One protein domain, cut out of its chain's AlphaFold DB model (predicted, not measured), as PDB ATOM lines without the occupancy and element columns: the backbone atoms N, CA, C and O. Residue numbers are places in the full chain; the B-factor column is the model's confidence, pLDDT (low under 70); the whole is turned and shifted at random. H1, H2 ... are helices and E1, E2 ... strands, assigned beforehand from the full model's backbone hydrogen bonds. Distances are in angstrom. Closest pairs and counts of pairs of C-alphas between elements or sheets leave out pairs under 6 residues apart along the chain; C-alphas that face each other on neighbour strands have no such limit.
ATOM      1  N   ALA A   6     -21.194 -23.522  -4.503       74.75
ATOM      2  CA  ALA A   6     -21.609 -22.852  -5.743       74.75
ATOM      3  C   ALA A   6     -20.550 -21.866  -6.256       74.75
ATOM      4  O   ALA A   6     -20.155 -21.945  -7.420       74.75
ATOM      5  N   ASP A   7     -20.009 -21.012  -5.380       76.31
ATOM      6  CA  ASP A   7     -18.893 -20.106  -5.697       76.31
ATOM      7  C   ASP A   7     -17.694 -20.874  -6.276       76.31
ATOM      8  O   ASP A   7     -17.080 -20.465  -7.263       76.31
ATOM      9  N   TYR A   8     -17.400 -22.036  -5.689       78.19
ATOM     10  CA  TYR A   8     -16.280 -22.898  -6.052       78.19
ATOM     11  C   TYR A   8     -16.447 -23.473  -7.464       78.19
ATOM     12  O   TYR A   8     -15.473 -23.493  -8.226       78.19
ATOM     13  N   ALA A   9     -17.672 -23.873  -7.827       79.38
ATOM     14  CA  ALA A   9     -18.044 -24.377  -9.148       79.38
ATOM     15  C   ALA A   9     -18.141 -23.282 -10.222       79.38
ATOM     16  O   ALA A   9     -17.731 -23.506 -11.359       79.38
ATOM     17  N   ALA A  10     -18.571 -22.073  -9.851       79.19
ATOM     18  CA  ALA A  10     -18.537 -20.885 -10.710       79.19
ATOM     19  C   ALA A  10     -17.105 -20.380 -11.009       79.19
ATOM     20  O   ALA A  10     -16.923 -19.355 -11.665       79.19
ATOM     21  N   GLY A  11     -16.075 -21.083 -10.523       71.94
ATOM     22  CA  GLY A  11     -14.665 -20.728 -10.677       71.94
ATOM     23  C   GLY A  11     -14.137 -19.790  -9.589       71.94
ATOM     24  O   GLY A  11     -12.921 -19.680  -9.447       71.94
ATOM     25  N   GLY A  12     -15.013 -19.203  -8.770       70.06
ATOM     26  CA  GLY A  12     -14.679 -18.281  -7.685       70.06
ATOM     27  C   GLY A  12     -13.724 -18.867  -6.642       70.06
ATOM     28  O   GLY A  12     -13.605 -20.083  -6.479       70.06
ATOM     29  N   SER A  13     -13.004 -17.982  -5.958       65.19
ATOM     30  CA  SER A  13     -12.007 -18.320  -4.935       65.19
ATOM     31  C   SER A  13     -12.196 -17.496  -3.655       65.19
ATOM     32  O   SER A  13     -11.225 -17.181  -2.971       65.19
ATOM     33  N   SER A  14     -13.437 -17.097  -3.370       75.19
ATOM     34  CA  SER A  14     -13.854 -16.503  -2.101       75.19
ATOM     35  C   SER A  14     -13.677 -17.524  -0.975       75.19
ATOM     36  O   SER A  14     -14.185 -18.643  -1.056       75.19
ATOM     37  N   GLN A  15     -12.967 -17.137   0.084       76.25
ATOM     38  CA  GLN A  15     -12.981 -17.874   1.345       76.25
ATOM     39  C   GLN A  15     -14.377 -17.780   1.978       76.25
ATOM     40  O   GLN A  15     -15.079 -16.780   1.801       76.25
ATOM     41  N   SER A  16     -14.788 -18.810   2.716       78.94
ATOM     42  CA  SER A  16     -15.996 -18.759   3.542       78.94
ATOM     43  C   SER A  16     -15.884 -17.655   4.605       78.94
ATOM     44  O   SER A  16     -14.809 -17.408   5.145       78.94
ATOM     45  N   GLU A  17     -16.992 -16.976   4.909       79.50
ATOM     46  CA  GLU A  17     -17.014 -15.866   5.870       79.50
ATOM     47  C   GLU A  17     -16.583 -16.331   7.274       79.50
ATOM     48  O   GLU A  17     -17.143 -17.288   7.808       79.50
ATOM     49  N   GLN A  18     -15.605 -15.642   7.873       83.19
ATOM     50  CA  GLN A  18     -15.091 -15.959   9.207       83.19
ATOM     51  C   GLN A  18     -16.167 -15.792  10.286       83.19
ATOM     52  O   GLN A  18     -16.784 -14.734  10.426       83.19
ATOM     53  N   ARG A  19     -16.354 -16.843  11.086       80.31
ATOM     54  CA  ARG A  19     -17.151 -16.847  12.314       80.31
ATOM     55  C   ARG A  19     -16.185 -16.924  13.501       80.31
ATOM     56  O   ARG A  19     -15.708 -18.017  13.798       80.31
ATOM     57  N   PRO A  20     -15.844 -15.787  14.134       83.06
ATOM     58  CA  PRO A  20     -14.933 -15.783  15.268       83.06
ATOM     59  C   PRO A  20     -15.635 -16.274  16.538       83.06
ATOM     60  O   PRO A  20     -16.829 -16.008  16.716       83.06
ATOM     61  N   ASN A  21     -14.898 -16.950  17.422       85.12
ATOM     62  CA  ASN A  21     -15.404 -17.515  18.682       85.12
ATOM     63  C   ASN A  21     -16.742 -18.270  18.512       85.12
ATOM     64  O   ASN A  21     -17.691 -18.060  19.277       85.12
ATOM     65  N   LEU A  22     -16.850 -19.104  17.470       86.06
ATOM     66  CA  LEU A  22     -18.084 -19.813  17.138       86.06
ATOM     67  C   LEU A  22     -18.433 -20.812  18.252       86.06
ATOM     68  O   LEU A  22     -17.697 -21.769  18.493       86.06
ATOM     69  N   LEU A  23     -19.579 -20.600  18.895       88.06
ATOM     70  CA  LEU A  23     -20.112 -21.436  19.967       88.06
ATOM     71  C   LEU A  23     -21.519 -21.911  19.598       88.06
ATOM     72  O   LEU A  23     -22.433 -21.097  19.438       88.06
ATOM     73  N   LEU A  24     -21.700 -23.226  19.515       90.25
ATOM     74  CA  LEU A  24     -23.019 -23.848  19.590       90.25
ATOM     75  C   LEU A  24     -23.374 -24.062  21.064       90.25
ATOM     76  O   LEU A  24     -22.571 -24.622  21.807       90.25
ATOM     77  N   THR A  25     -24.578 -23.664  21.455       87.88
ATOM     78  CA  THR A  25     -25.181 -23.973  22.752       87.88
ATOM     79  C   THR A  25     -26.492 -24.710  22.515       87.88
ATOM     80  O   THR A  25     -27.286 -24.267  21.686       87.88
ATOM     81  N   ASP A  26     -26.760 -25.782  23.251       90.25
ATOM     82  CA  ASP A  26     -28.097 -26.381  23.335       90.25
ATOM     83  C   ASP A  26     -28.378 -26.825  24.776       90.25
ATOM     84  O   ASP A  26     -27.455 -27.104  25.543       90.25
ATOM     85  N   GLU A  27     -29.645 -26.842  25.169       86.06
ATOM     86  CA  GLU A  27     -30.057 -27.022  26.560       86.06
ATOM     87  C   GLU A  27     -31.084 -28.148  26.663       86.06
ATOM     88  O   GLU A  27     -32.247 -27.958  26.307       86.06
ATOM     89  N   MET A  28     -30.653 -29.307  27.169       81.81
ATOM     90  CA  MET A  28     -31.480 -30.507  27.254       81.81
ATOM     91  C   MET A  28     -32.701 -30.288  28.169       81.81
ATOM     92  O   MET A  28     -32.609 -29.663  29.235       81.81
ATOM     93  N   GLN A  29     -33.848 -30.817  27.735       72.75
ATOM     94  CA  GLN A  29     -35.170 -30.645  28.353       72.75
ATOM     95  C   GLN A  29     -35.762 -31.998  28.797       72.75
ATOM     96  O   GLN A  29     -35.249 -33.050  28.434       72.75
ATOM     97  N   GLY A  30     -36.859 -31.990  29.566       63.47
ATOM     98  CA  GLY A  30     -37.642 -33.210  29.860       63.47
ATOM     99  C   GLY A  30     -36.852 -34.335  30.545       63.47
ATOM    100  O   GLY A  30     -36.879 -35.477  30.093       63.47
ATOM    101  N   GLY A  31     -36.053 -33.997  31.561       64.31
ATOM    102  CA  GLY A  31     -35.258 -34.977  32.313       64.31
ATOM    103  C   GLY A  31     -34.064 -35.582  31.561       64.31
ATOM    104  O   GLY A  31     -33.364 -36.423  32.118       64.31
ATOM    105  N   GLN A  32     -33.792 -35.155  30.321       73.19
ATOM    106  CA  GLN A  32     -32.642 -35.635  29.556       73.19
ATOM    107  C   GLN A  32     -31.305 -35.252  30.211       73.19
ATOM    108  O   GLN A  32     -31.092 -34.095  30.580       73.19
ATOM    109  N   ALA A  33     -30.392 -36.222  30.286       77.25
ATOM    110  CA  ALA A  33     -29.043 -36.076  30.823       77.25
ATOM    111  C   ALA A  33     -27.996 -36.419  29.752       77.25
ATOM    112  O   ALA A  33     -28.194 -37.315  28.937       77.25
ATOM    113  N   ILE A  34     -26.876 -35.700  29.731       82.94
ATOM    114  CA  ILE A  34     -25.825 -35.842  28.719       82.94
ATOM    115  C   ILE A  34     -24.446 -35.519  29.305       82.94
ATOM    116  O   ILE A  34     -24.333 -34.726  30.241       82.94
ATOM    117  N   THR A  35     -23.391 -36.108  28.749       89.62
ATOM    118  CA  THR A  35     -21.986 -35.798  29.058       89.62
ATOM    119  C   THR A  35     -21.221 -35.383  27.801       89.62
ATOM    120  O   THR A  35     -21.690 -35.559  26.673       89.62
ATOM    121  N   SER A  36     -20.008 -34.854  27.968       90.19
ATOM    122  CA  SER A  36     -19.119 -34.524  26.849       90.19
ATOM    123  C   SER A  36     -18.722 -35.741  25.992       90.19
ATOM    124  O   SER A  36     -18.289 -35.565  24.849       90.19
ATOM    125  N   ASP A  37     -18.906 -36.975  26.485       90.56
ATOM    126  CA  ASP A  37     -18.698 -38.208  25.718       90.56
ATOM    127  C   ASP A  37     -19.838 -38.540  24.738       90.56
ATOM    128  O   ASP A  37     -19.578 -39.127  23.683       90.56
ATOM    129  N   ASP A  38     -21.059 -38.081  25.017       88.56
ATOM    130  CA  ASP A  38     -22.278 -38.376  24.245       88.56
ATOM    131  C   ASP A  38     -22.505 -37.424  23.056       88.56
ATOM    132  O   ASP A  38     -23.371 -37.643  22.199       88.56
ATOM    133  N   VAL A  39     -21.722 -36.345  23.001       91.00
ATOM    134  CA  VAL A  39     -21.711 -35.365  21.914       91.00
ATOM    135  C   VAL A  39     -20.719 -35.822  20.845       91.00
ATOM    136  O   VAL A  39     -19.545 -36.052  21.121       91.00
ATOM    137  N   VAL A  40     -21.170 -35.932  19.593       90.94
ATOM    138  CA  VAL A  40     -20.355 -36.379  18.456       90.94
ATOM    139  C   VAL A  40     -20.374 -35.326  17.351       90.94
ATOM    140  O   VAL A  40     -21.328 -35.215  16.579       90.94
ATOM    141  N   VAL A  41     -19.279 -34.574  17.235       91.69
ATOM    142  CA  VAL A  41     -19.062 -33.624  16.138       91.69
ATOM    143  C   VAL A  41     -18.536 -34.356  14.903       91.69
ATOM    144  O   VAL A  41     -17.583 -35.144  14.963       91.69
ATOM    145  N   ARG A  42     -19.145 -34.066  13.750       91.12
ATOM    146  CA  ARG A  42     -18.761 -34.590  12.439       91.12
ATOM    147  C   ARG A  42     -18.479 -33.498  11.414       91.12
ATOM    148  O   ARG A  42     -19.097 -32.435  11.435       91.12
ATOM    149  N   MET A  43     -17.623 -33.833  10.452       90.44
ATOM    150  CA  MET A  43     -17.447 -33.119   9.186       90.44
ATOM    151  C   MET A  43     -18.286 -33.809   8.089       90.44
ATOM    152  O   MET A  43     -17.876 -34.868   7.596       90.44
ATOM    153  N   PRO A  44     -19.451 -33.256   7.697       88.69
ATOM    154  CA  PRO A  44     -20.252 -33.771   6.592       88.69
ATOM    155  C   PRO A  44     -19.716 -33.295   5.235       88.69
ATOM    156  O   PRO A  44     -19.443 -32.113   5.029       88.69
ATOM    157  N   ILE A  45     -19.657 -34.207   4.267       87.50
ATOM    158  CA  ILE A  45     -19.388 -33.900   2.860       87.50
ATOM    159  C   ILE A  45     -20.686 -34.093   2.086       87.50
ATOM    160  O   ILE A  45     -21.020 -35.201   1.666       87.50
ATOM    161  N   TYR A  46     -21.444 -33.009   1.932       84.12
ATOM    162  CA  TYR A  46     -22.676 -33.008   1.145       84.12
ATOM    163  C   TYR A  46     -22.407 -33.284  -0.337       84.12
ATOM    164  O   TYR A  46     -21.419 -32.818  -0.909       84.12
ATOM    165  N   ALA A  47     -23.320 -34.024  -0.959       85.69
ATOM    166  CA  ALA A  47     -23.347 -34.207  -2.397       85.69
ATOM    167  C   ALA A  47     -23.635 -32.872  -3.103       85.69
ATOM    168  O   ALA A  47     -24.175 -31.937  -2.512       85.69
ATOM    169  N   THR A  48     -23.266 -32.763  -4.377       86.44
ATOM    170  CA  THR A  48     -23.380 -31.507  -5.135       86.44
ATOM    171  C   THR A  48     -23.710 -31.779  -6.598       86.44
ATOM    172  O   THR A  48     -23.363 -32.846  -7.107       86.44
ATOM    173  N   THR A  49     -24.379 -30.865  -7.302       88.31
ATOM    174  CA  THR A  49     -24.558 -30.984  -8.764       88.31
ATOM    175  C   THR A  49     -23.247 -30.683  -9.500       88.31
ATOM    176  O   THR A  49     -22.305 -30.126  -8.935       88.31
ATOM    177  N   ASN A  50     -23.180 -30.973 -10.805       87.19
ATOM    178  CA  ASN A  50     -22.069 -30.508 -11.653       87.19
ATOM    179  C   ASN A  50     -21.944 -28.964 -11.703       87.19
ATOM    180  O   ASN A  50     -20.944 -28.467 -12.212       87.19
ATOM    181  N   ALA A  51     -22.938 -28.220 -11.199       83.88
ATOM    182  CA  ALA A  51     -22.945 -26.761 -11.083       83.88
ATOM    183  C   ALA A  51     -22.626 -26.251  -9.658       83.88
ATOM    184  O   ALA A  51     -22.682 -25.049  -9.419       83.88
ATOM    185  N   GLY A  52     -22.286 -27.135  -8.710       81.75
ATOM    186  CA  GLY A  52     -21.943 -26.750  -7.336       81.75
ATOM    187  C   GLY A  52     -23.135 -26.522  -6.406       81.75
ATOM    188  O   GLY A  52     -22.978 -25.897  -5.357       81.75
ATOM    189  N   GLU A  53     -24.330 -26.998  -6.754       83.19
ATOM    190  CA  GLU A  53     -25.514 -26.870  -5.901       83.19
ATOM    191  C   GLU A  53     -25.540 -28.002  -4.865       83.19
ATOM    192  O   GLU A  53     -25.759 -29.167  -5.208       83.19
ATOM    193  N   ALA A  54     -25.323 -27.660  -3.593       78.56
ATOM    194  CA  ALA A  54     -25.344 -28.597  -2.476       78.56
ATOM    195  C   ALA A  54     -26.694 -29.328  -2.372       78.56
ATOM    196  O   ALA A  54     -27.761 -28.718  -2.465       78.56
ATOM    197  N   GLN A  55     -26.633 -30.640  -2.168       80.12
ATOM    198  CA  GLN A  55     -27.775 -31.539  -2.030       80.12
ATOM    199  C   GLN A  55     -27.984 -31.928  -0.557       80.12
ATOM    200  O   GLN A  55     -27.092 -31.772   0.274       80.12
ATOM    201  N   SER A  56     -29.154 -32.480  -0.232       76.06
ATOM    202  CA  SER A  56     -29.446 -33.024   1.105       76.06
ATOM    203  C   SER A  56     -28.692 -34.324   1.413       76.06
ATOM    204  O   SER A  56     -28.403 -34.607   2.573       76.06
ATOM    205  N   GLN A  57     -28.361 -35.113   0.387       81.25
ATOM    206  CA  GLN A  57     -27.546 -36.321   0.515       81.25
ATOM    207  C   GLN A  57     -26.088 -35.970   0.857       81.25
ATOM    208  O   GLN A  57     -25.569 -34.950   0.412       81.25
ATOM    209  N   GLN A  58     -25.404 -36.848   1.592       86.62
ATOM    210  CA  GLN A  58     -23.962 -36.774   1.849       86.62
ATOM    211  C   GLN A  58     -23.212 -37.857   1.052       86.62
ATOM    212  O   GLN A  58     -23.714 -38.969   0.897       86.62
ATOM    213  N   TYR A  59     -22.014 -37.535   0.554       87.25
ATOM    214  CA  TYR A  59     -21.039 -38.511   0.054       87.25
ATOM    215  C   TYR A  59     -20.294 -39.194   1.214       87.25
ATOM    216  O   TYR A  59     -19.993 -40.382   1.140       87.25
ATOM    217  N   ALA A  60     -20.000 -38.446   2.283       87.19
ATOM    218  CA  ALA A  60     -19.288 -38.924   3.468       87.19
ATOM    219  C   ALA A  60     -19.669 -38.112   4.717       87.19
ATOM    220  O   ALA A  60     -20.127 -36.975   4.606       87.19
ATOM    221  N   SER A  61     -19.427 -38.670   5.905       88.81
ATOM    222  CA  SER A  61     -19.539 -37.952   7.180       88.81
ATOM    223  C   SER A  61     -18.541 -38.521   8.184       88.81
ATOM    224  O   SER A  61     -18.653 -39.677   8.598       88.81
ATOM    225  N   PHE A  62     -17.529 -37.733   8.542       89.12
ATOM    226  CA  PHE A  62     -16.415 -38.180   9.380       89.12
ATOM    227  C   PHE A  62     -16.590 -37.711  10.818       89.12
ATOM    228  O   PHE A  62     -16.859 -36.536  11.036       89.12
ATOM    229  N   VAL A  63     -16.386 -38.595  11.797       91.19
ATOM    230  CA  VAL A  63     -16.256 -38.204  13.211       91.19
ATOM    231  C   VAL A  63     -14.927 -37.468  13.388       91.19
ATOM    232  O   VAL A  63     -13.890 -38.014  13.019       91.19
ATOM    233  N   ILE A  64     -14.951 -36.251  13.939       93.00
ATOM    234  CA  ILE A  64     -13.753 -35.398  14.096       93.00
ATOM    235  C   ILE A  64     -13.385 -35.134  15.565       93.00
ATOM    236  O   ILE A  64     -12.655 -34.199  15.876       93.00
ATOM    237  N   MET A  65     -13.870 -35.985  16.472       93.81
ATOM    238  CA  MET A  65     -13.718 -35.860  17.929       93.81
ATOM    239  C   MET A  65     -12.264 -35.830  18.423       93.81
ATOM    240  O   MET A  65     -12.009 -35.302  19.494       93.81
ATOM    241  N   SER A  66     -11.300 -36.330  17.645       93.06
ATOM    242  CA  SER A  66      -9.866 -36.215  17.954       93.06
ATOM    243  C   SER A  66      -9.301 -34.793  17.808       93.06
ATOM    244  O   SER A  66      -8.118 -34.590  18.060       93.06
ATOM    245  N   LEU A  67     -10.111 -33.830  17.351       94.81
ATOM    246  CA  LEU A  67      -9.772 -32.405  17.268       94.81
ATOM    247  C   LEU A  67     -10.420 -31.570  18.389       94.81
ATOM    248  O   LEU A  67     -10.281 -30.347  18.368       94.81
ATOM    249  N   PHE A  68     -11.141 -32.209  19.318       96.62
ATOM    250  CA  PHE A  68     -11.857 -31.555  20.410       96.62
ATOM    251  C   PHE A  68     -11.353 -32.030  21.776       96.62
ATOM    252  O   PHE A  68     -11.318 -33.232  22.042       96.62
ATOM    253  N   ASP A  69     -11.041 -31.082  22.658       97.69
ATOM    254  CA  ASP A  69     -10.942 -31.338  24.095       97.69
ATOM    255  C   ASP A  69     -12.354 -31.522  24.692       97.69
ATOM    256  O   ASP A  69     -13.354 -31.050  24.139       97.69
ATOM    257  N   LYS A  70     -12.445 -32.220  25.828       97.75
ATOM    258  CA  LYS A  70     -13.701 -32.543  26.529       97.75
ATOM    259  C   LYS A  70     -13.658 -32.077  27.978       97.75
ATOM    260  O   LYS A  70     -12.638 -32.254  28.646       97.75
ATOM    261  N   VAL A  71     -14.752 -31.494  28.468       96.62
ATOM    262  CA  VAL A  71     -14.837 -30.988  29.844       96.62
ATOM    263  C   VAL A  71     -16.268 -31.001  30.395       96.62
ATOM    264  O   VAL A  71     -17.162 -30.351  29.869       96.62
ATOM    265  N   ASP A  72     -16.476 -31.681  31.519       93.94
ATOM    266  CA  ASP A  72     -17.752 -31.681  32.245       93.94
ATOM    267  C   ASP A  72     -17.614 -30.892  33.562       93.94
ATOM    268  O   ASP A  72     -16.620 -31.031  34.297       93.94
ATOM    269  N   LYS A  73     -18.577 -30.000  33.836       91.88
ATOM    270  CA  LYS A  73     -18.554 -29.043  34.961       91.88
ATOM    271  C   LYS A  73     -19.935 -28.812  35.576       91.88
ATOM    272  O   LYS A  73     -20.966 -29.051  34.953       91.88
ATOM    273  N   SER A  74     -19.940 -28.323  36.811       87.88
ATOM    274  CA  SER A  74     -21.131 -28.059  37.619       87.88
ATOM    275  C   SER A  74     -20.929 -26.856  38.546       87.88
ATOM    276  O   SER A  74     -19.793 -26.430  38.764       87.88
ATOM    277  N   ALA A  75     -21.990 -26.352  39.189       81.38
ATOM    278  CA  ALA A  75     -21.839 -25.338  40.240       81.38
ATOM    279  C   ALA A  75     -20.940 -25.799  41.412       81.38
ATOM    280  O   ALA A  75     -20.330 -24.970  42.090       81.38
ATOM    281  N   ALA A  76     -20.797 -27.115  41.633       80.88
ATOM    282  CA  ALA A  76     -19.910 -27.673  42.658       80.88
ATOM    283  C   ALA A  76     -18.410 -27.480  42.348       80.88
ATOM    284  O   ALA A  76     -17.588 -27.553  43.260       80.88
ATOM    285  N   ASP A  77     -18.047 -27.172  41.098       90.00
ATOM    286  CA  ASP A  77     -16.681 -26.812  40.700       90.00
ATOM    287  C   ASP A  77     -16.299 -25.360  41.065       90.00
ATOM    288  O   ASP A  77     -15.161 -24.947  40.841       90.00
ATOM    289  N   GLY A  78     -17.222 -24.577  41.641       92.69
ATOM    290  CA  GLY A  78     -16.945 -23.227  42.147       92.69
ATOM    291  C   GLY A  78     -16.903 -22.127  41.080       92.69
ATOM    292  O   GLY A  78     -16.269 -21.097  41.297       92.69
ATOM    293  N   MET A  79     -17.575 -22.339  39.947       94.25
ATOM    294  CA  MET A  79     -17.762 -21.367  38.861       94.25
ATOM    295  C   MET A  79     -19.246 -21.247  38.492       94.25
ATOM    296  O   MET A  79     -20.063 -22.061  38.920       94.25
ATOM    297  N   THR A  80     -19.604 -20.249  37.688       95.19
ATOM    298  CA  THR A  80     -20.945 -20.117  37.096       95.19
ATOM    299  C   THR A  80     -21.033 -20.746  35.703       95.19
ATOM    300  O   THR A  80     -20.035 -20.889  34.994       95.19
ATOM    301  N   GLN A  81     -22.261 -21.041  35.263       93.62
ATOM    302  CA  GLN A  81     -22.554 -21.490  33.898       93.62
ATOM    303  C   GLN A  81     -22.059 -20.497  32.828       93.62
ATOM    304  O   GLN A  81     -21.603 -20.916  31.767       93.62
ATOM    305  N   GLU A  82     -22.120 -19.186  33.094       93.94
ATOM    306  CA  GLU A  82     -21.642 -18.159  32.158       93.94
ATOM    307  C   GLU A  82     -20.109 -18.149  32.061       93.94
ATOM    308  O   GLU A  82     -19.562 -18.089  30.959       93.94
ATOM    309  N   GLU A  83     -19.397 -18.265  33.184       95.88
ATOM    310  CA  GLU A  83     -17.935 -18.410  33.191       95.88
ATOM    311  C   GLU A  83     -17.499 -19.693  32.471       95.88
ATOM    312  O   GLU A  83     -16.578 -19.651  31.650       95.88
ATOM    313  N   PHE A  84     -18.201 -20.808  32.694       96.88
ATOM    314  CA  PHE A  84     -17.965 -22.059  31.979       96.88
ATOM    315  C   PHE A  84     -18.198 -21.920  30.469       96.88
ATOM    316  O   PHE A  84     -17.296 -22.218  29.685       96.88
ATOM    317  N   ALA A  85     -19.349 -21.393  30.046       93.88
ATOM    318  CA  ALA A  85     -19.659 -21.164  28.634       93.88
ATOM    319  C   ALA A  85     -18.628 -20.247  27.951       93.88
ATOM    320  O   ALA A  85     -18.223 -20.496  26.814       93.88
ATOM    321  N   ASN A  86     -18.155 -19.212  28.653       93.44
ATOM    322  CA  ASN A  86     -17.089 -18.335  28.172       93.44
ATOM    323  C   ASN A  86     -15.732 -19.056  28.088       93.44
ATOM    324  O   ASN A  86     -15.004 -18.840  27.119       93.44
ATOM    325  N   SER A  87     -15.408 -19.947  29.032       95.50
ATOM    326  CA  SER A  87     -14.192 -20.776  28.976       95.50
ATOM    327  C   SER A  87     -14.184 -21.744  27.788       95.50
ATOM    328  O   SER A  87     -13.155 -21.881  27.133       95.50
ATOM    329  N   VAL A  88     -15.334 -22.346  27.454       96.38
ATOM    330  CA  VAL A  88     -15.488 -23.252  26.302       96.38
ATOM    331  C   VAL A  88     -15.445 -22.467  24.987       96.38
ATOM    332  O   VAL A  88     -14.799 -22.891  24.032       96.38
ATOM    333  N   ARG A  89     -16.084 -21.289  24.940       91.81
ATOM    334  CA  ARG A  89     -16.052 -20.380  23.780       91.81
ATOM    335  C   ARG A  89     -14.638 -19.876  23.474       91.81
ATOM    336  O   ARG A  89     -14.268 -19.806  22.308       91.81
ATOM    337  N   GLY A  90     -13.887 -19.492  24.508       90.62
ATOM    338  CA  GLY A  90     -12.542 -18.913  24.407       90.62
ATOM    339  C   GLY A  90     -11.393 -19.925  24.476       90.62
ATOM    340  O   GLY A  90     -10.246 -19.519  24.675       90.62
ATOM    341  N   ALA A  91     -11.676 -21.225  24.370       93.38
ATOM    342  CA  ALA A  91     -10.664 -22.270  24.440       93.38
ATOM    343  C   ALA A  91      -9.737 -22.257  23.207       93.38
ATOM    344  O   ALA A  91     -10.175 -22.085  22.070       93.38
ATOM    345  N   ALA A  92      -8.432 -22.460  23.429       90.12
ATOM    346  CA  ALA A  92      -7.435 -22.495  22.352       90.12
ATOM    347  C   ALA A  92      -7.503 -23.790  21.515       90.12
ATOM    348  O   ALA A  92      -7.176 -23.783  20.325       90.12
ATOM    349  N   THR A  93      -7.947 -24.889  22.127       92.81
ATOM    350  CA  THR A  93      -8.426 -26.088  21.431       92.81
ATOM    351  C   THR A  93      -9.942 -25.968  21.255       92.81
ATOM    352  O   THR A  93     -10.617 -25.544  22.198       92.81
ATOM    353  N   PRO A  94     -10.522 -26.393  20.116       95.69
ATOM    354  CA  PRO A  94     -11.953 -26.661  20.033       95.69
ATOM    355  C   PRO A  94     -12.379 -27.547  21.207       95.69
ATOM    356  O   PRO A  94     -11.680 -28.499  21.543       95.69
ATOM    357  N   THR A  95     -13.479 -27.213  21.873       97.81
ATOM    358  CA  THR A  95     -13.836 -27.820  23.163       97.81
ATOM    359  C   THR A  95     -15.316 -28.168  23.207       97.81
ATOM    360  O   THR A  95     -16.167 -27.358  22.839       97.81
ATOM    361  N   ILE A  96     -15.620 -29.375  23.678       98.19
ATOM    362  CA  ILE A  96     -16.968 -29.835  24.010       98.19
ATOM    363  C   ILE A  96     -17.107 -29.768  25.527       98.19
ATOM    364  O   ILE A  96     -16.486 -30.541  26.259       98.19
ATOM    365  N   GLY A  97     -17.905 -28.811  25.987       97.25
ATOM    366  CA  GLY A  97     -18.261 -28.636  27.383       97.25
ATOM    367  C   GLY A  97     -19.686 -29.093  27.668       97.25
ATOM    368  O   GLY A  97     -20.584 -28.794  26.882       97.25
ATOM    369  N   VAL A  98     -19.927 -29.737  28.812       95.75
ATOM    370  CA  VAL A  98     -21.288 -29.886  29.354       95.75
ATOM    371  C   VAL A  98     -21.366 -29.325  30.769       95.75
ATOM    372  O   VAL A  98     -20.519 -29.596  31.620       95.75
ATOM    373  N   TRP A  99     -22.400 -28.518  30.999       91.19
ATOM    374  CA  TRP A  99     -22.748 -27.951  32.293       91.19
ATOM    375  C   TRP A  99     -23.894 -28.734  32.938       91.19
ATOM    376  O   TRP A  99     -24.932 -28.939  32.302       91.19
ATOM    377  N   GLU A 100     -23.703 -29.153  34.190       86.69
ATOM    378  CA  GLU A 100     -24.697 -29.829  35.047       86.69
ATOM    379  C   GLU A 100     -25.418 -30.987  34.341       86.69
ATOM    380  O   GLU A 100     -26.626 -31.171  34.474       86.69
ATOM    381  N   ASN A 101     -24.647 -31.747  33.555       85.06
ATOM    382  CA  ASN A 101     -25.089 -32.889  32.751       85.06
ATOM    383  C   ASN A 101     -26.257 -32.567  31.791       85.06
ATOM    384  O   ASN A 101     -27.019 -33.461  31.430       85.06
ATOM    385  N   ARG A 102     -26.446 -31.293  31.407       84.44
ATOM    386  CA  ARG A 102     -27.692 -30.834  30.767       84.44
ATOM    387  C   ARG A 102     -27.534 -29.713  29.740       84.44
ATOM    388  O   ARG A 102     -28.347 -29.634  28.825       84.44
ATOM    389  N   VAL A 103     -26.529 -28.842  29.847       89.81
ATOM    390  CA  VAL A 103     -26.329 -27.745  28.877       89.81
ATOM    391  C   VAL A 103     -25.043 -27.967  28.098       89.81
ATOM    392  O   VAL A 103     -23.953 -27.938  28.667       89.81
ATOM    393  N   VAL A 104     -25.184 -28.216  26.799       94.19
ATOM    394  CA  VAL A 104     -24.089 -28.545  25.887       94.19
ATOM    395  C   VAL A 104     -23.530 -27.270  25.273       94.19
ATOM    396  O   VAL A 104     -24.270 -26.435  24.755       94.19
ATOM    397  N   TYR A 105     -22.207 -27.165  25.270       95.62
ATOM    398  CA  TYR A 105     -21.436 -26.092  24.665       95.62
ATOM    399  C   TYR A 105     -20.390 -26.697  23.726       95.62
ATOM    400  O   TYR A 105     -19.514 -27.432  24.168       95.62
ATOM    401  N   VAL A 106     -20.441 -26.385  22.430       95.50
ATOM    402  CA  VAL A 106     -19.396 -26.778  21.470       95.50
ATOM    403  C   VAL A 106     -18.713 -25.520  20.955       95.50
ATOM    404  O   VAL A 106     -19.261 -24.793  20.122       95.50
ATOM    405  N   GLY A 107     -17.522 -25.248  21.487       94.12
ATOM    406  CA  GLY A 107     -16.631 -24.189  21.030       94.12
ATOM    407  C   GLY A 107     -15.810 -24.673  19.838       94.12
ATOM    408  O   GLY A 107     -15.000 -25.589  19.967       94.12
ATOM    409  N   PHE A 108     -16.010 -24.056  18.676       91.56
ATOM    410  CA  PHE A 108     -15.264 -24.341  17.445       91.56
ATOM    411  C   PHE A 108     -14.070 -23.389  17.243       91.56
ATOM    412  O   PHE A 108     -13.237 -23.630  16.371       91.56
ATOM    413  N   GLY A 109     -13.989 -22.310  18.033       88.38
ATOM    414  CA  GLY A 109     -13.014 -21.231  17.854       88.38
ATOM    415  C   GLY A 109     -13.297 -20.393  16.601       88.38
ATOM    416  O   GLY A 109     -14.451 -20.217  16.204       88.38
ATOM    417  N   ASP A 110     -12.241 -19.872  15.976       85.44
ATOM    418  CA  ASP A 110     -12.335 -19.064  14.757       85.44
ATOM    419  C   ASP A 110     -12.360 -19.952  13.500       85.44
ATOM    420  O   ASP A 110     -11.352 -20.570  13.134       85.44
ATOM    421  N   VAL A 111     -13.505 -19.999  12.806       82.31
ATOM    422  CA  VAL A 111     -13.694 -20.842  11.608       82.31
ATOM    423  C   VAL A 111     -14.323 -20.086  10.420       82.31
ATOM    424  O   VAL A 111     -15.395 -19.495  10.564       82.31
ATOM    425  N   PRO A 112     -13.708 -20.114   9.217       82.75
ATOM    426  CA  PRO A 112     -12.301 -20.454   8.985       82.75
ATOM    427  C   PRO A 112     -11.364 -19.451   9.683       82.75
ATOM    428  O   PRO A 112     -11.742 -18.325  10.000       82.75
ATOM    429  N   SER A 113     -10.109 -19.844   9.871       82.44
ATOM    430  CA  SER A 113      -9.050 -19.054  10.522       82.44
ATOM    431  C   SER A 113      -8.450 -17.947   9.635       82.44
ATOM    432  O   SER A 113      -7.568 -17.207  10.062       82.44
ATOM    433  N   GLY A 114      -8.897 -17.827   8.379       76.12
ATOM    434  CA  GLY A 114      -8.372 -16.866   7.398       76.12
ATOM    435  C   GLY A 114      -7.067 -17.301   6.714       76.12
ATOM    436  O   GLY A 114      -6.735 -16.798   5.645       76.12
ATOM    437  N   ASN A 115      -6.339 -18.260   7.288       83.94
ATOM    438  CA  ASN A 115      -4.977 -18.626   6.880       83.94
ATOM    439  C   ASN A 115      -4.715 -20.150   6.827       83.94
ATOM    440  O   ASN A 115      -3.584 -20.559   6.561       83.94
ATOM    441  N   GLY A 116      -5.723 -20.988   7.099       83.69
ATOM    442  CA  GLY A 116      -5.575 -22.443   7.144       83.69
ATOM    443  C   GLY A 116      -4.823 -22.961   8.376       83.69
ATOM    444  O   GLY A 116      -4.253 -24.052   8.315       83.69
ATOM    445  N   THR A 117      -4.746 -22.201   9.478       87.50
ATOM    446  CA  THR A 117      -4.097 -22.633  10.732       87.50
ATOM    447  C   THR A 117      -5.076 -23.073  11.819       87.50
ATOM    448  O   THR A 117      -4.647 -23.234  12.958       87.50
ATOM    449  N   SER A 118      -6.359 -23.290  11.504       88.75
ATOM    450  CA  SER A 118      -7.316 -23.814  12.485       88.75
ATOM    451  C   SER A 118      -6.932 -25.222  12.957       88.75
ATOM    452  O   SER A 118      -6.386 -26.035  12.201       88.75
ATOM    453  N   THR A 119      -7.270 -25.540  14.208       90.12
ATOM    454  CA  THR A 119      -7.268 -26.920  14.717       90.12
ATOM    455  C   THR A 119      -8.342 -27.750  14.005       90.12
ATOM    456  O   THR A 119      -8.118 -28.924  13.711       90.12
ATOM    457  N   LEU A 120      -9.463 -27.126  13.618       93.38
ATOM    458  CA  LEU A 120     -10.510 -27.720  12.783       93.38
ATOM    459  C   LEU A 120     -10.143 -27.584  11.304       93.38
ATOM    460  O   LEU A 120     -10.739 -26.810  10.561       93.38
ATOM    461  N   ASN A 121      -9.136 -28.339  10.874       93.56
ATOM    462  CA  ASN A 121      -8.630 -28.343   9.504       93.56
ATOM    463  C   ASN A 121      -8.446 -29.784   9.013       93.56
ATOM    464  O   ASN A 121      -7.981 -30.643   9.763       93.56
ATOM    465  N   VAL A 122      -8.791 -30.058   7.752       92.25
ATOM    466  CA  VAL A 122      -8.774 -31.413   7.179       92.25
ATOM    467  C   VAL A 122      -7.395 -32.076   7.274       92.25
ATOM    468  O   VAL A 122      -7.313 -33.287   7.461       92.25
ATOM    469  N   LYS A 123      -6.306 -31.296   7.214       92.12
ATOM    470  CA  LYS A 123      -4.927 -31.804   7.318       92.12
ATOM    471  C   LYS A 123      -4.615 -32.416   8.691       92.12
ATOM    472  O   LYS A 123      -3.663 -33.174   8.810       92.12
ATOM    473  N   ASN A 124      -5.396 -32.083   9.721       93.31
ATOM    474  CA  ASN A 124      -5.223 -32.600  11.078       93.31
ATOM    475  C   ASN A 124      -5.966 -33.943  11.271       93.31
ATOM    476  O   ASN A 124      -5.835 -34.576  12.314       93.31
ATOM    477  N   LEU A 125      -6.745 -34.389  10.275       91.62
ATOM    478  CA  LEU A 125      -7.448 -35.670  10.284       91.62
ATOM    479  C   LEU A 125      -6.583 -36.795   9.692       91.62
ATOM    480  O   LEU A 125      -5.779 -36.571   8.782       91.62
ATOM    481  N   PHE A 126      -6.814 -38.022  10.168       89.62
ATOM    482  CA  PHE A 126      -6.220 -39.263   9.645       89.62
ATOM    483  C   PHE A 126      -4.685 -39.203   9.531       89.62
ATOM    484  O   PHE A 126      -4.122 -39.443   8.462       89.62
ATOM    485  N   ASP A 127      -4.011 -38.834  10.623       90.12
ATOM    486  CA  ASP A 127      -2.544 -38.772  10.739       90.12
ATOM    487  C   ASP A 127      -1.855 -37.933   9.641       90.12
ATOM    488  O   ASP A 127      -0.779 -38.277   9.148       90.12
ATOM    489  N   GLY A 128      -2.495 -36.834   9.223       90.56
ATOM    490  CA  GLY A 128      -2.009 -35.942   8.162       90.56
ATOM    491  C   GLY A 128      -2.654 -36.159   6.788       90.56
ATOM    492  O   GLY A 128      -2.434 -35.365   5.876       90.56
ATOM    493  N   ASN A 129      -3.443 -37.223   6.611       91.94
ATOM    494  CA  ASN A 129      -3.871 -37.711   5.295       91.94
ATOM    495  C   ASN A 129      -5.295 -37.283   4.895       91.94
ATOM    496  O   ASN A 129      -5.816 -37.777   3.894       91.94
ATOM    497  N   GLY A 130      -5.944 -36.387   5.647       91.69
ATOM    498  CA  GLY A 130      -7.364 -36.071   5.468       91.69
ATOM    499  C   GLY A 130      -7.786 -35.671   4.051       91.69
ATOM    500  O   GLY A 130      -8.810 -36.164   3.586       91.69
ATOM    501  N   GLU A 131      -6.995 -34.879   3.318       93.44
ATOM    502  CA  GLU A 131      -7.302 -34.567   1.908       93.44
ATOM    503  C   GLU A 131      -7.357 -35.826   1.031       93.44
ATOM    504  O   GLU A 131      -8.301 -35.999   0.264       93.44
ATOM    505  N   ALA A 132      -6.391 -36.737   1.180       93.94
ATOM    506  CA  ALA A 132      -6.344 -37.982   0.416       93.94
ATOM    507  C   ALA A 132      -7.473 -38.951   0.812       93.94
ATOM    508  O   ALA A 132      -7.984 -39.682  -0.035       93.94
ATOM    509  N   VAL A 133      -7.906 -38.937   2.079       92.44
ATOM    510  CA  VAL A 133      -9.066 -39.716   2.551       92.44
ATOM    511  C   VAL A 133     -10.374 -39.169   1.970       92.44
ATOM    512  O   VAL A 133     -11.212 -39.952   1.517       92.44
ATOM    513  N   VAL A 134     -10.543 -37.843   1.916       91.81
ATOM    514  CA  VAL A 134     -11.678 -37.207   1.227       91.81
ATOM    515  C   VAL A 134     -11.656 -37.543  -0.265       91.81
ATOM    516  O   VAL A 134     -12.674 -37.974  -0.806       91.81
ATOM    517  N   GLU A 135     -10.497 -37.417  -0.918       93.81
ATOM    518  CA  GLU A 135     -10.348 -37.716  -2.342       93.81
ATOM    519  C   GLU A 135     -10.713 -39.174  -2.662       93.81
ATOM    520  O   GLU A 135     -11.498 -39.435  -3.579       93.81
ATOM    521  N   TYR A 136     -10.206 -40.115  -1.862       92.81
ATOM    522  CA  TYR A 136     -10.465 -41.544  -2.013       92.81
ATOM    523  C   TYR A 136     -11.956 -41.889  -1.905       92.81
ATOM    524  O   TYR A 136     -12.462 -42.661  -2.721       92.81
ATOM    525  N   ILE A 137     -12.693 -41.311  -0.946       89.88
ATOM    526  CA  ILE A 137     -14.134 -41.590  -0.814       89.88
ATOM    527  C   ILE A 137     -14.938 -40.970  -1.967       89.88
ATOM    528  O   ILE A 137     -15.910 -41.581  -2.414       89.88
ATOM    529  N   LEU A 138     -14.525 -39.824  -2.519       91.25
ATOM    530  CA  LEU A 138     -15.141 -39.279  -3.738       91.25
ATOM    531  C   LEU A 138     -14.955 -40.224  -4.940       91.25
ATOM    532  O   LEU A 138     -15.903 -40.445  -5.694       91.25
ATOM    533  N   ASP A 139     -13.784 -40.856  -5.078       92.81
ATOM    534  CA  ASP A 139     -13.562 -41.875  -6.113       92.81
ATOM    535  C   ASP A 139     -14.377 -43.160  -5.860       92.81
ATOM    536  O   ASP A 139     -14.955 -43.708  -6.798       92.81
ATOM    537  N   GLN A 140     -14.493 -43.627  -4.606       90.81
ATOM    538  CA  GLN A 140     -15.316 -44.806  -4.275       90.81
ATOM    539  C   GLN A 140     -16.828 -44.559  -4.427       90.81
ATOM    540  O   GLN A 140     -17.574 -45.492  -4.720       90.81
ATOM    541  N   THR A 141     -17.295 -43.320  -4.248       86.69
ATOM    542  CA  THR A 141     -18.714 -42.946  -4.419       86.69
ATOM    543  C   THR A 141     -19.104 -42.678  -5.877       86.69
ATOM    544  O   THR A 141     -20.284 -42.479  -6.162       86.69
ATOM    545  N   GLY A 142     -18.151 -42.736  -6.818       81.94
ATOM    546  CA  GLY A 142     -18.425 -42.684  -8.257       81.94
ATOM    547  C   GLY A 142     -18.899 -41.319  -8.765       81.94
ATOM    548  O   GLY A 142     -19.625 -41.254  -9.760       81.94
ATOM    549  N   VAL A 143     -18.526 -40.233  -8.081       91.50
ATOM    550  CA  VAL A 143     -18.923 -38.867  -8.458       91.50
ATOM    551  C   VAL A 143     -18.274 -38.438  -9.780       91.50
ATOM    552  O   VAL A 143     -17.229 -38.949 -10.186       91.50
ATOM    553  N   SER A 144     -18.866 -37.462 -10.472       93.06
ATOM    554  CA  SER A 144     -18.270 -36.916 -11.694       93.06
ATOM    555  C   SER A 144     -16.944 -36.194 -11.395       93.06
ATOM    556  O   SER A 144     -16.792 -35.603 -10.321       93.06
ATOM    557  N   PRO A 145     -16.002 -36.124 -12.355       92.94
ATOM    558  CA  PRO A 145     -14.775 -35.342 -12.185       92.94
ATOM    559  C   PRO A 145     -15.024 -33.862 -11.851       92.94
ATOM    560  O   PRO A 145     -14.212 -33.249 -11.164       92.94
ATOM    561  N   ALA A 146     -16.156 -33.291 -12.288       91.19
ATOM    562  CA  ALA A 146     -16.554 -31.934 -11.922       91.19
ATOM    563  C   ALA A 146     -16.981 -31.854 -10.447       91.19
ATOM    564  O   ALA A 146     -16.475 -31.008  -9.715       91.19
ATOM    565  N   GLN A 147     -17.840 -32.770  -9.986       91.50
ATOM    566  CA  GLN A 147     -18.254 -32.859  -8.579       91.50
ATOM    567  C   GLN A 147     -17.044 -33.081  -7.658       91.50
ATOM    568  O   GLN A 147     -16.908 -32.378  -6.657       91.50
ATOM    569  N   LYS A 148     -16.126 -33.988  -8.031       92.88
ATOM    570  CA  LYS A 148     -14.870 -34.228  -7.305       92.88
ATOM    571  C   LYS A 148     -14.033 -32.952  -7.197       92.88
ATOM    572  O   LYS A 148     -13.650 -32.570  -6.096       92.88
ATOM    573  N   ALA A 149     -13.791 -32.265  -8.316       91.06
ATOM    574  CA  ALA A 149     -12.998 -31.036  -8.339       91.06
ATOM    575  C   ALA A 149     -13.618 -29.911  -7.489       91.06
ATOM    576  O   ALA A 149     -12.892 -29.206  -6.792       91.06
ATOM    577  N   ILE A 150     -14.947 -29.763  -7.505       90.00
ATOM    578  CA  ILE A 150     -15.672 -28.768  -6.699       90.00
ATOM    579  C   ILE A 150     -15.494 -29.042  -5.197       90.00
ATOM    580  O   ILE A 150     -15.133 -28.132  -4.452       90.00
ATOM    581  N   VAL A 151     -15.707 -30.288  -4.758       89.88
ATOM    582  CA  VAL A 151     -15.590 -30.670  -3.340       89.88
ATOM    583  C   VAL A 151     -14.138 -30.585  -2.862       89.88
ATOM    584  O   VAL A 151     -13.872 -29.981  -1.823       89.88
ATOM    585  N   MET A 152     -13.176 -31.093  -3.641       91.56
ATOM    586  CA  MET A 152     -11.751 -31.004  -3.294       91.56
ATOM    587  C   MET A 152     -11.257 -29.552  -3.221       91.56
ATOM    588  O   MET A 152     -10.477 -29.222  -2.335       91.56
ATOM    589  N   LYS A 153     -11.744 -28.647  -4.081       88.75
ATOM    590  CA  LYS A 153     -11.397 -27.214  -4.031       88.75
ATOM    591  C   LYS A 153     -11.912 -26.510  -2.762       88.75
ATOM    592  O   LYS A 153     -11.333 -25.501  -2.367       88.75
ATOM    593  N   TYR A 154     -12.975 -27.019  -2.132       86.94
ATOM    594  CA  TYR A 154     -13.501 -26.512  -0.857       86.94
ATOM    595  C   TYR A 154     -12.731 -27.067   0.353       86.94
ATOM    596  O   TYR A 154     -12.411 -26.302   1.260       86.94
ATOM    597  N   PHE A 155     -12.392 -28.363   0.349       88.44
ATOM    598  CA  PHE A 155     -11.704 -29.015   1.473       88.44
ATOM    599  C   PHE A 155     -10.167 -28.958   1.435       88.44
ATOM    600  O   PHE A 155      -9.556 -29.167   2.472       88.44
ATOM    601  N   SER A 156      -9.516 -28.696   0.298       88.50
ATOM    602  CA  SER A 156      -8.045 -28.741   0.204       88.50
ATOM    603  C   SER A 156      -7.341 -27.593   0.940       88.50
ATOM    604  O   SER A 156      -7.824 -26.457   0.943       88.50
ATOM    605  N   THR A 157      -6.137 -27.846   1.467       87.81
ATOM    606  CA  THR A 157      -5.221 -26.808   1.980       87.81
ATOM    607  C   THR A 157      -4.736 -25.833   0.904       87.81
ATOM    608  O   THR A 157      -4.393 -24.698   1.227       87.81
ATOM    609  N   ALA A 158      -4.780 -26.222  -0.375       87.50
ATOM    610  CA  ALA A 158      -4.571 -25.324  -1.513       87.50
ATOM    611  C   ALA A 158      -5.849 -24.568  -1.944       87.50
ATOM    612  O   ALA A 158      -5.806 -23.753  -2.869       87.50
ATOM    613  N   GLY A 159      -6.994 -24.854  -1.317       87.81
ATOM    614  CA  GLY A 159      -8.272 -24.194  -1.569       87.81
ATOM    615  C   GLY A 159      -8.433 -22.865  -0.808       87.81
ATOM    616  O   GLY A 159      -7.708 -22.611   0.152       87.81
ATOM    617  N   PRO A 160      -9.417 -22.021  -1.180       85.38
ATOM    618  CA  PRO A 160      -9.719 -20.747  -0.509       85.38
ATOM    619  C   PRO A 160      -9.884 -20.808   1.016       85.38
ATOM    620  O   PRO A 160      -9.567 -19.838   1.696       85.38
ATOM    621  N   ASN A 161     -10.358 -21.932   1.563       85.94
ATOM    622  CA  ASN A 161     -10.510 -22.132   3.007       85.94
ATOM    623  C   ASN A 161      -9.220 -22.591   3.715       85.94
ATOM    624  O   ASN A 161      -9.234 -22.758   4.930       85.94
ATOM    625  N   GLY A 162      -8.112 -22.820   3.001       89.50
ATOM    626  CA  GLY A 162      -6.856 -23.302   3.591       89.50
ATOM    627  C   GLY A 162      -6.968 -24.684   4.249       89.50
ATOM    628  O   GLY A 162      -6.142 -25.036   5.087       89.50
ATOM    629  N   GLY A 163      -7.988 -25.467   3.882       89.38
ATOM    630  CA  GLY A 163      -8.337 -26.748   4.497       89.38
ATOM    631  C   GLY A 163      -9.201 -26.652   5.760       89.38
ATOM    632  O   GLY A 163      -9.522 -27.686   6.345       89.38
ATOM    633  N   ASP A 164      -9.577 -25.446   6.201       90.88
ATOM    634  CA  ASP A 164     -10.388 -25.266   7.407       90.88
ATOM    635  C   ASP A 164     -11.808 -25.820   7.221       90.88
ATOM    636  O   ASP A 164     -12.488 -25.572   6.218       90.88
ATOM    637  N   ILE A 165     -12.271 -26.557   8.228       89.44
ATOM    638  CA  ILE A 165     -13.598 -27.155   8.284       89.44
ATOM    639  C   ILE A 165     -14.589 -26.049   8.652       89.44
ATOM    640  O   ILE A 165     -14.510 -25.455   9.723       89.44
ATOM    641  N   THR A 166     -15.525 -25.757   7.748       82.88
ATOM    642  CA  THR A 166     -16.522 -24.677   7.908       82.88
ATOM    643  C   THR A 166     -17.968 -25.178   7.826       82.88
ATOM    644  O   THR A 166     -18.909 -24.389   7.804       82.88
ATOM    645  N   SER A 167     -18.148 -26.501   7.806       82.00
ATOM    646  CA  SER A 167     -19.436 -27.196   7.880       82.00
ATOM    647  C   SER A 167     -19.345 -28.295   8.933       82.00
ATOM    648  O   SER A 167     -18.428 -29.113   8.884       82.00
ATOM    649  N   PHE A 168     -20.315 -28.342   9.845       86.25
ATOM    650  CA  PHE A 168     -20.367 -29.308  10.942       86.25
ATOM    651  C   PHE A 168     -21.746 -29.962  11.026       86.25
ATOM    652  O   PHE A 168     -22.757 -29.367  10.650       86.25
ATOM    653  N   LEU A 169     -21.780 -31.185  11.545       82.75
ATOM    654  CA  LEU A 169     -22.984 -31.845  12.041       82.75
ATOM    655  C   LEU A 169     -22.691 -32.270  13.481       82.75
ATOM    656  O   LEU A 169     -21.706 -32.967  13.710       82.75
ATOM    657  N   VAL A 170     -23.513 -31.843  14.435       86.06
ATOM    658  CA  VAL A 170     -23.394 -32.251  15.840       86.06
ATOM    659  C   VAL A 170     -24.518 -33.235  16.135       86.06
ATOM    660  O   VAL A 170     -25.691 -32.890  16.029       86.06
ATOM    661  N   GLU A 171     -24.154 -34.471  16.458       85.06
ATOM    662  CA  GLU A 171     -25.056 -35.455  17.058       85.06
ATOM    663  C   GLU A 171     -24.942 -35.344  18.582       85.06
ATOM    664  O   GLU A 171     -23.838 -35.235  19.108       85.06
ATOM    665  N   MET A 172     -26.065 -35.402  19.292       84.38
ATOM    666  CA  MET A 172     -26.110 -35.438  20.757       84.38
ATOM    667  C   MET A 172     -26.930 -36.653  21.178       84.38
ATOM    668  O   MET A 172     -28.004 -36.890  20.622       84.38
ATOM    669  N   ARG A 173     -26.399 -37.451  22.107       81.00
ATOM    670  CA  ARG A 173     -26.969 -38.743  22.521       81.00
ATOM    671  C   ARG A 173     -27.300 -38.744  24.009       81.00
ATOM    672  O   ARG A 173     -26.772 -39.551  24.757       81.00
ATOM    673  N   ALA A 174     -28.144 -37.804  24.422       72.94
ATOM    674  CA  ALA A 174     -28.610 -37.746  25.800       72.94
ATOM    675  C   ALA A 174     -29.363 -39.030  26.195       72.94
ATOM    676  O   ALA A 174     -30.215 -39.504  25.436       72.94
ATOM    677  N   ASP A 175     -29.102 -39.520  27.404       66.44
ATOM    678  CA  ASP A 175     -30.013 -40.414  28.111       66.44
ATOM    679  C   ASP A 175     -31.326 -39.661  28.376       66.44
ATOM    680  O   ASP A 175     -31.315 -38.486  28.752       66.44
ATOM    681  N   ALA A 176     -32.468 -40.328  28.209       57.22
ATOM    682  CA  ALA A 176     -33.772 -39.803  28.612       57.22
ATOM    683  C   ALA A 176     -34.307 -40.593  29.814       57.22
ATOM    684  O   ALA A 176     -34.222 -41.821  29.844       57.22
ATOM    685  N   SER A 177     -34.864 -39.891  30.805       50.25
ATOM    686  CA  SER A 177     -35.522 -40.501  31.973       50.25
ATOM    687  C   SER A 177     -37.033 -40.705  31.803       50.25
ATOM    688  O   SER A 177     -37.685 -41.201  32.719       50.25
ATOM    689  N   GLU A 178     -37.573 -40.290  30.658       46.53
ATOM    690  CA  GLU A 178     -38.984 -40.291  30.251       46.53
ATOM    691  C   GLU A 178     -39.065 -40.840  28.795       46.53
ATOM    692  O   GLU A 178     -38.025 -41.134  28.203       46.53
ATOM    693  N   ASP A 179     -40.258 -40.964  28.197       43.84
ATOM    694  CA  ASP A 179     -40.452 -41.228  26.756       43.84
ATOM    695  C   ASP A 179     -41.306 -40.112  26.165       43.84
ATOM    696  O   ASP A 179     -42.208 -39.558  26.794       43.84
ATOM    697  N   GLY A 180     -41.114 -39.877  24.870       48.75
ATOM    698  CA  GLY A 180     -42.056 -39.116  24.072       48.75
ATOM    699  C   GLY A 180     -41.356 -38.185  23.107       48.75
ATOM    700  O   GLY A 180     -40.500 -38.592  22.318       48.75
ATOM    701  N   ARG A 181     -41.795 -36.926  23.117       53.97
ATOM    702  CA  ARG A 181     -41.371 -35.902  22.167       53.97
ATOM    703  C   ARG A 181     -40.487 -34.872  22.859       53.97
ATOM    704  O   ARG A 181     -40.985 -34.044  23.615       53.97
ATOM    705  N   TYR A 182     -39.208 -34.892  22.513       61.53
ATOM    706  CA  TYR A 182     -38.213 -33.942  22.996       61.53
ATOM    707  C   TYR A 182     -38.029 -32.820  21.981       61.53
ATOM    708  O   TYR A 182     -37.856 -33.073  20.787       61.53
ATOM    709  N   GLU A 183     -38.073 -31.582  22.463       63.59
ATOM    710  CA  GLU A 183     -37.775 -30.372  21.696       63.59
ATOM    711  C   GLU A 183     -36.454 -29.790  22.203       63.59
ATOM    712  O   GLU A 183     -36.385 -29.341  23.345       63.59
ATOM    713  N   ASN A 184     -35.430 -29.763  21.349       68.00
ATOM    714  CA  ASN A 184     -34.166 -29.068  21.616       68.00
ATOM    715  C   ASN A 184     -34.086 -27.787  20.773       68.00
ATOM    716  O   ASN A 184     -34.682 -27.706  19.692       68.00
ATOM    717  N   THR A 185     -33.357 -26.774  21.250       72.81
ATOM    718  CA  THR A 185     -33.246 -25.464  20.582       72.81
ATOM    719  C   THR A 185     -31.802 -24.977  20.577       72.81
ATOM    720  O   THR A 185     -31.403 -24.059  21.297       72.81
ATOM    721  N   ALA A 186     -31.037 -25.569  19.666       77.56
ATOM    722  CA  ALA A 186     -29.682 -25.173  19.350       77.56
ATOM    723  C   ALA A 186     -29.590 -23.681  18.974       77.56
ATOM    724  O   ALA A 186     -30.164 -23.206  17.986       77.56
ATOM    725  N   THR A 187     -28.805 -22.939  19.750       79.44
ATOM    726  CA  THR A 187     -28.424 -21.550  19.491       79.44
ATOM    727  C   THR A 187     -26.959 -21.501  19.074       79.44
ATOM    728  O   THR A 187     -26.068 -21.861  19.836       79.44
ATOM    729  N   LEU A 188     -26.693 -21.015  17.864       80.88
ATOM    730  CA  LEU A 188     -25.347 -20.771  17.357       80.88
ATOM    731  C   LEU A 188     -24.991 -19.292  17.561       80.88
ATOM    732  O   LEU A 188     -25.701 -18.415  17.072       80.88
ATOM    733  N   THR A 189     -23.889 -19.012  18.254       78.12
ATOM    734  CA  THR A 189     -23.352 -17.661  18.505       78.12
ATOM    735  C   THR A 189     -21.964 -17.496  17.899       78.12
ATOM    736  O   THR A 189     -21.174 -18.434  17.901       78.12
ATOM    737  N   TYR A 190     -21.667 -16.310  17.368       78.06
ATOM    738  CA  TYR A 190     -20.345 -15.950  16.846       78.06
ATOM    739  C   TYR A 190     -20.092 -14.449  17.005       78.06
ATOM    740  O   TYR A 190     -20.986 -13.627  16.779       78.06
ATOM    741  N   GLY A 191     -18.865 -14.093  17.385       70.81
ATOM    742  CA  GLY A 191     -18.526 -12.755  17.871       70.81
ATOM    743  C   GLY A 191     -19.344 -12.329  19.100       70.81
ATOM    744  O   GLY A 191     -20.048 -13.127  19.717       70.81
ATOM    745  N   ASP A 192     -19.279 -11.042  19.434       60.00
ATOM    746  CA  ASP A 192     -19.796 -10.521  20.710       60.00
ATOM    747  C   ASP A 192     -21.315 -10.244  20.722       60.00
ATOM    748  O   ASP A 192     -21.850  -9.775  21.725       60.00
ATOM    749  N   SER A 193     -22.023 -10.434  19.599       54.16
ATOM    750  CA  SER A 193     -23.432  -9.994  19.475       54.16
ATOM    751  C   SER A 193     -24.296 -10.672  18.403       54.16
ATOM    752  O   SER A 193     -25.498 -10.404  18.356       54.16
ATOM    753  N   SER A 194     -23.751 -11.546  17.550       63.25
ATOM    754  CA  SER A 194     -24.527 -12.229  16.500       63.25
ATOM    755  C   SER A 194     -24.883 -13.668  16.873       63.25
ATOM    756  O   SER A 194     -24.020 -14.465  17.243       63.25
ATOM    757  N   SER A 195     -26.162 -14.015  16.718       65.62
ATOM    758  CA  SER A 195     -26.680 -15.367  16.917       65.62
ATOM    759  C   SER A 195     -27.634 -15.799  15.801       65.62
ATOM    760  O   SER A 195     -28.218 -14.980  15.090       65.62
ATOM    761  N   SER A 196     -27.804 -17.110  15.657       59.97
ATOM    762  CA  SER A 196     -28.889 -17.730  14.894       59.97
ATOM    763  C   SER A 196     -29.384 -18.971  15.634       59.97
ATOM    764  O   SER A 196     -28.608 -19.638  16.312       59.97
ATOM    765  N   GLN A 197     -30.680 -19.262  15.540       60.50
ATOM    766  CA  GLN A 197     -31.324 -20.350  16.281       60.50
ATOM    767  C   GLN A 197     -31.975 -21.348  15.327       60.50
ATOM    768  O   GLN A 197     -32.489 -20.964  14.273       60.50
ATOM    769  N   GLY A 198     -31.982 -22.619  15.719       50.59
ATOM    770  CA  GLY A 198     -32.731 -23.677  15.055       50.59
ATOM    771  C   GLY A 198     -33.236 -24.687  16.077       50.59
ATOM    772  O   GLY A 198     -32.459 -25.188  16.882       50.59
ATOM    773  N   SER A 199     -34.532 -24.985  16.044       51.06
ATOM    774  CA  SER A 199     -35.135 -26.029  16.871       51.06
ATOM    775  C   SER A 199     -35.277 -27.345  16.109       51.06
ATOM    776  O   SER A 199     -35.390 -27.369  14.878       51.06
ATOM    777  N   GLY A 200     -35.271 -28.450  16.851       46.06
ATOM    778  CA  GLY A 200     -35.433 -29.797  16.319       46.06
ATOM    779  C   GLY A 200     -36.205 -30.688  17.285       46.06
ATOM    780  O   GLY A 200     -35.885 -30.749  18.470       46.06
ATOM    781  N   SER A 201     -37.202 -31.397  16.754       35.78
ATOM    782  CA  SER A 201     -38.035 -32.329  17.512       35.78
ATOM    783  C   SER A 201     -37.592 -33.772  17.276       35.78
ATOM    784  O   SER A 201     -37.628 -34.237  16.130       35.78
ATOM    785  N   ALA A 202     -37.248 -34.500  18.334       39.44
ATOM    786  CA  ALA A 202     -36.998 -35.938  18.287       39.44
ATOM    787  C   ALA A 202     -38.151 -36.706  18.949       39.44
ATOM    788  O   ALA A 202     -38.744 -36.243  19.925       39.44
ATOM    789  N   TYR A 203     -38.476 -37.882  18.411       30.58
ATOM    790  CA  TYR A 203     -39.471 -38.789  18.980       30.58
ATOM    791  C   TYR A 203     -38.817 -40.142  19.228       30.58
ATOM    792  O   TYR A 203     -38.356 -40.782  18.280       30.58
ATOM    793  N   PHE A 204     -38.772 -40.552  20.491       36.19
ATOM    794  CA  PHE A 204     -38.263 -41.855  20.913       36.19
ATOM    795  C   PHE A 204     -39.434 -42.716  21.393       36.19
ATOM    796  O   PHE A 204     -40.466 -42.203  21.822       36.19
ATOM    797  N   THR A 205     -39.319 -44.030  21.211       30.16
ATOM    798  CA  THR A 205     -40.390 -44.997  21.533       30.16
ATOM    799  C   THR A 205     -39.847 -46.307  22.115       30.16
ATOM    800  O   THR A 205     -40.615 -47.229  22.353       30.16
TER     801      THR A 205
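What this domain is: This is residues 6 to 205 of the 592 residues of an uncharacterized protein of Gordonibacter pamelaeae (UniProt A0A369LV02). Two lobes make this domain: a twisted six-stranded sheet with H2 over one face, and a head where the helical hairpin H3 and H4, with H1 beside H4, packs at the far end of a smaller sheet. That smaller sheet, E3 E2 E7, reaches from near E5 of the large sheet to the head. The 200 printed residues include four named helices and nine named strands, in the order H1 E1 E2 E3 E4 H2 E5 E6 H3 H4 E7 E8 E9. The large sheet, E4 E5 E6 E1 E8 E9, is mixed, the small one antiparallel; the class is mixed, helices and strands. The whole is compact, with a radius of gyration of the C-alphas of 18.0 A and spans of 53 by 39 by 32 A.

How they stand to each other: Start at H1, residues 6 to 9, which touches H4, residues 145 to 155; their closest C-alphas are Ala 9 and Ile 150, 5.6 A apart. E1, residues 19 to 27, bends by 51 degrees at residue 22; E6, residues 103 to 111, is its antiparallel neighbour, with N 24 and O 106 3.0 A apart. E2, residues 39 to 48, and E3, residues 54 to 63, form a hairpin, with N 45 and O 60 2.8 A apart; E3 bends by 78 degrees at residue 57. E4, residues 69 to 73, H2, residues 81 to 89, and E5, residues 95 to 99, form a strand-helix-strand unit, two parallel neighbour strands with a helix between, its crossover right-handed; N 71 and O 96 are 3.0 A apart. H2 lies over E6 at a height over the sheet of 7.5 A, along the strands at 17 degrees on the local plane. E5 and E6 form a hairpin, with N 97 and O 105 2.8 A apart. H3, residues 130 to 140, is on the small sheet; its closest C-alpha to E3 is Leu 138, 7.1 A from that of Tyr 59. H3 and H4 form a helical hairpin: they touch, Leu 138 and Lys 148 having the closest C-alphas at 6.2 A, with a shallow tilt of 21 degrees, opposite ways. H4 only grazes the small sheet. E7, residues 169 to 172, is antiparallel to E2, with N 40 and O 171 2.8 A apart. E8, residues 181 to 190, is antiparallel to E1, with N 25 and O 187 2.8 A apart, and forms a hairpin with E9, residues 194 to 203, with N 188 and O 196 2.8 A apart. In H2, H3 and H4 every O i to N i+4 pair is within hydrogen-bond range; H1 is too short for one.

Where its parts are: Find C-alpha 6 at (-21.609, -22.852, -5.743), where H1 begins. E2 runs 27.4 A from C-alpha 39 at (-21.711, -35.365, 21.914). E8 and E9 measure 29.5 A and 30.6 A; E9 ends at C-alpha 203, (-39.471, -38.789, 18.980).

The domain as a whole: The C-alphas farthest apart, those of Gly 78 and Pro 145, are 55.7 A apart. The printed part has no cut. The links E1 to E2, E6 to H3 and H4 to E7 are long. Look for pLDDT under 70 at residue 13, residues 30 to 31, 175 to 184 and 192 to 205.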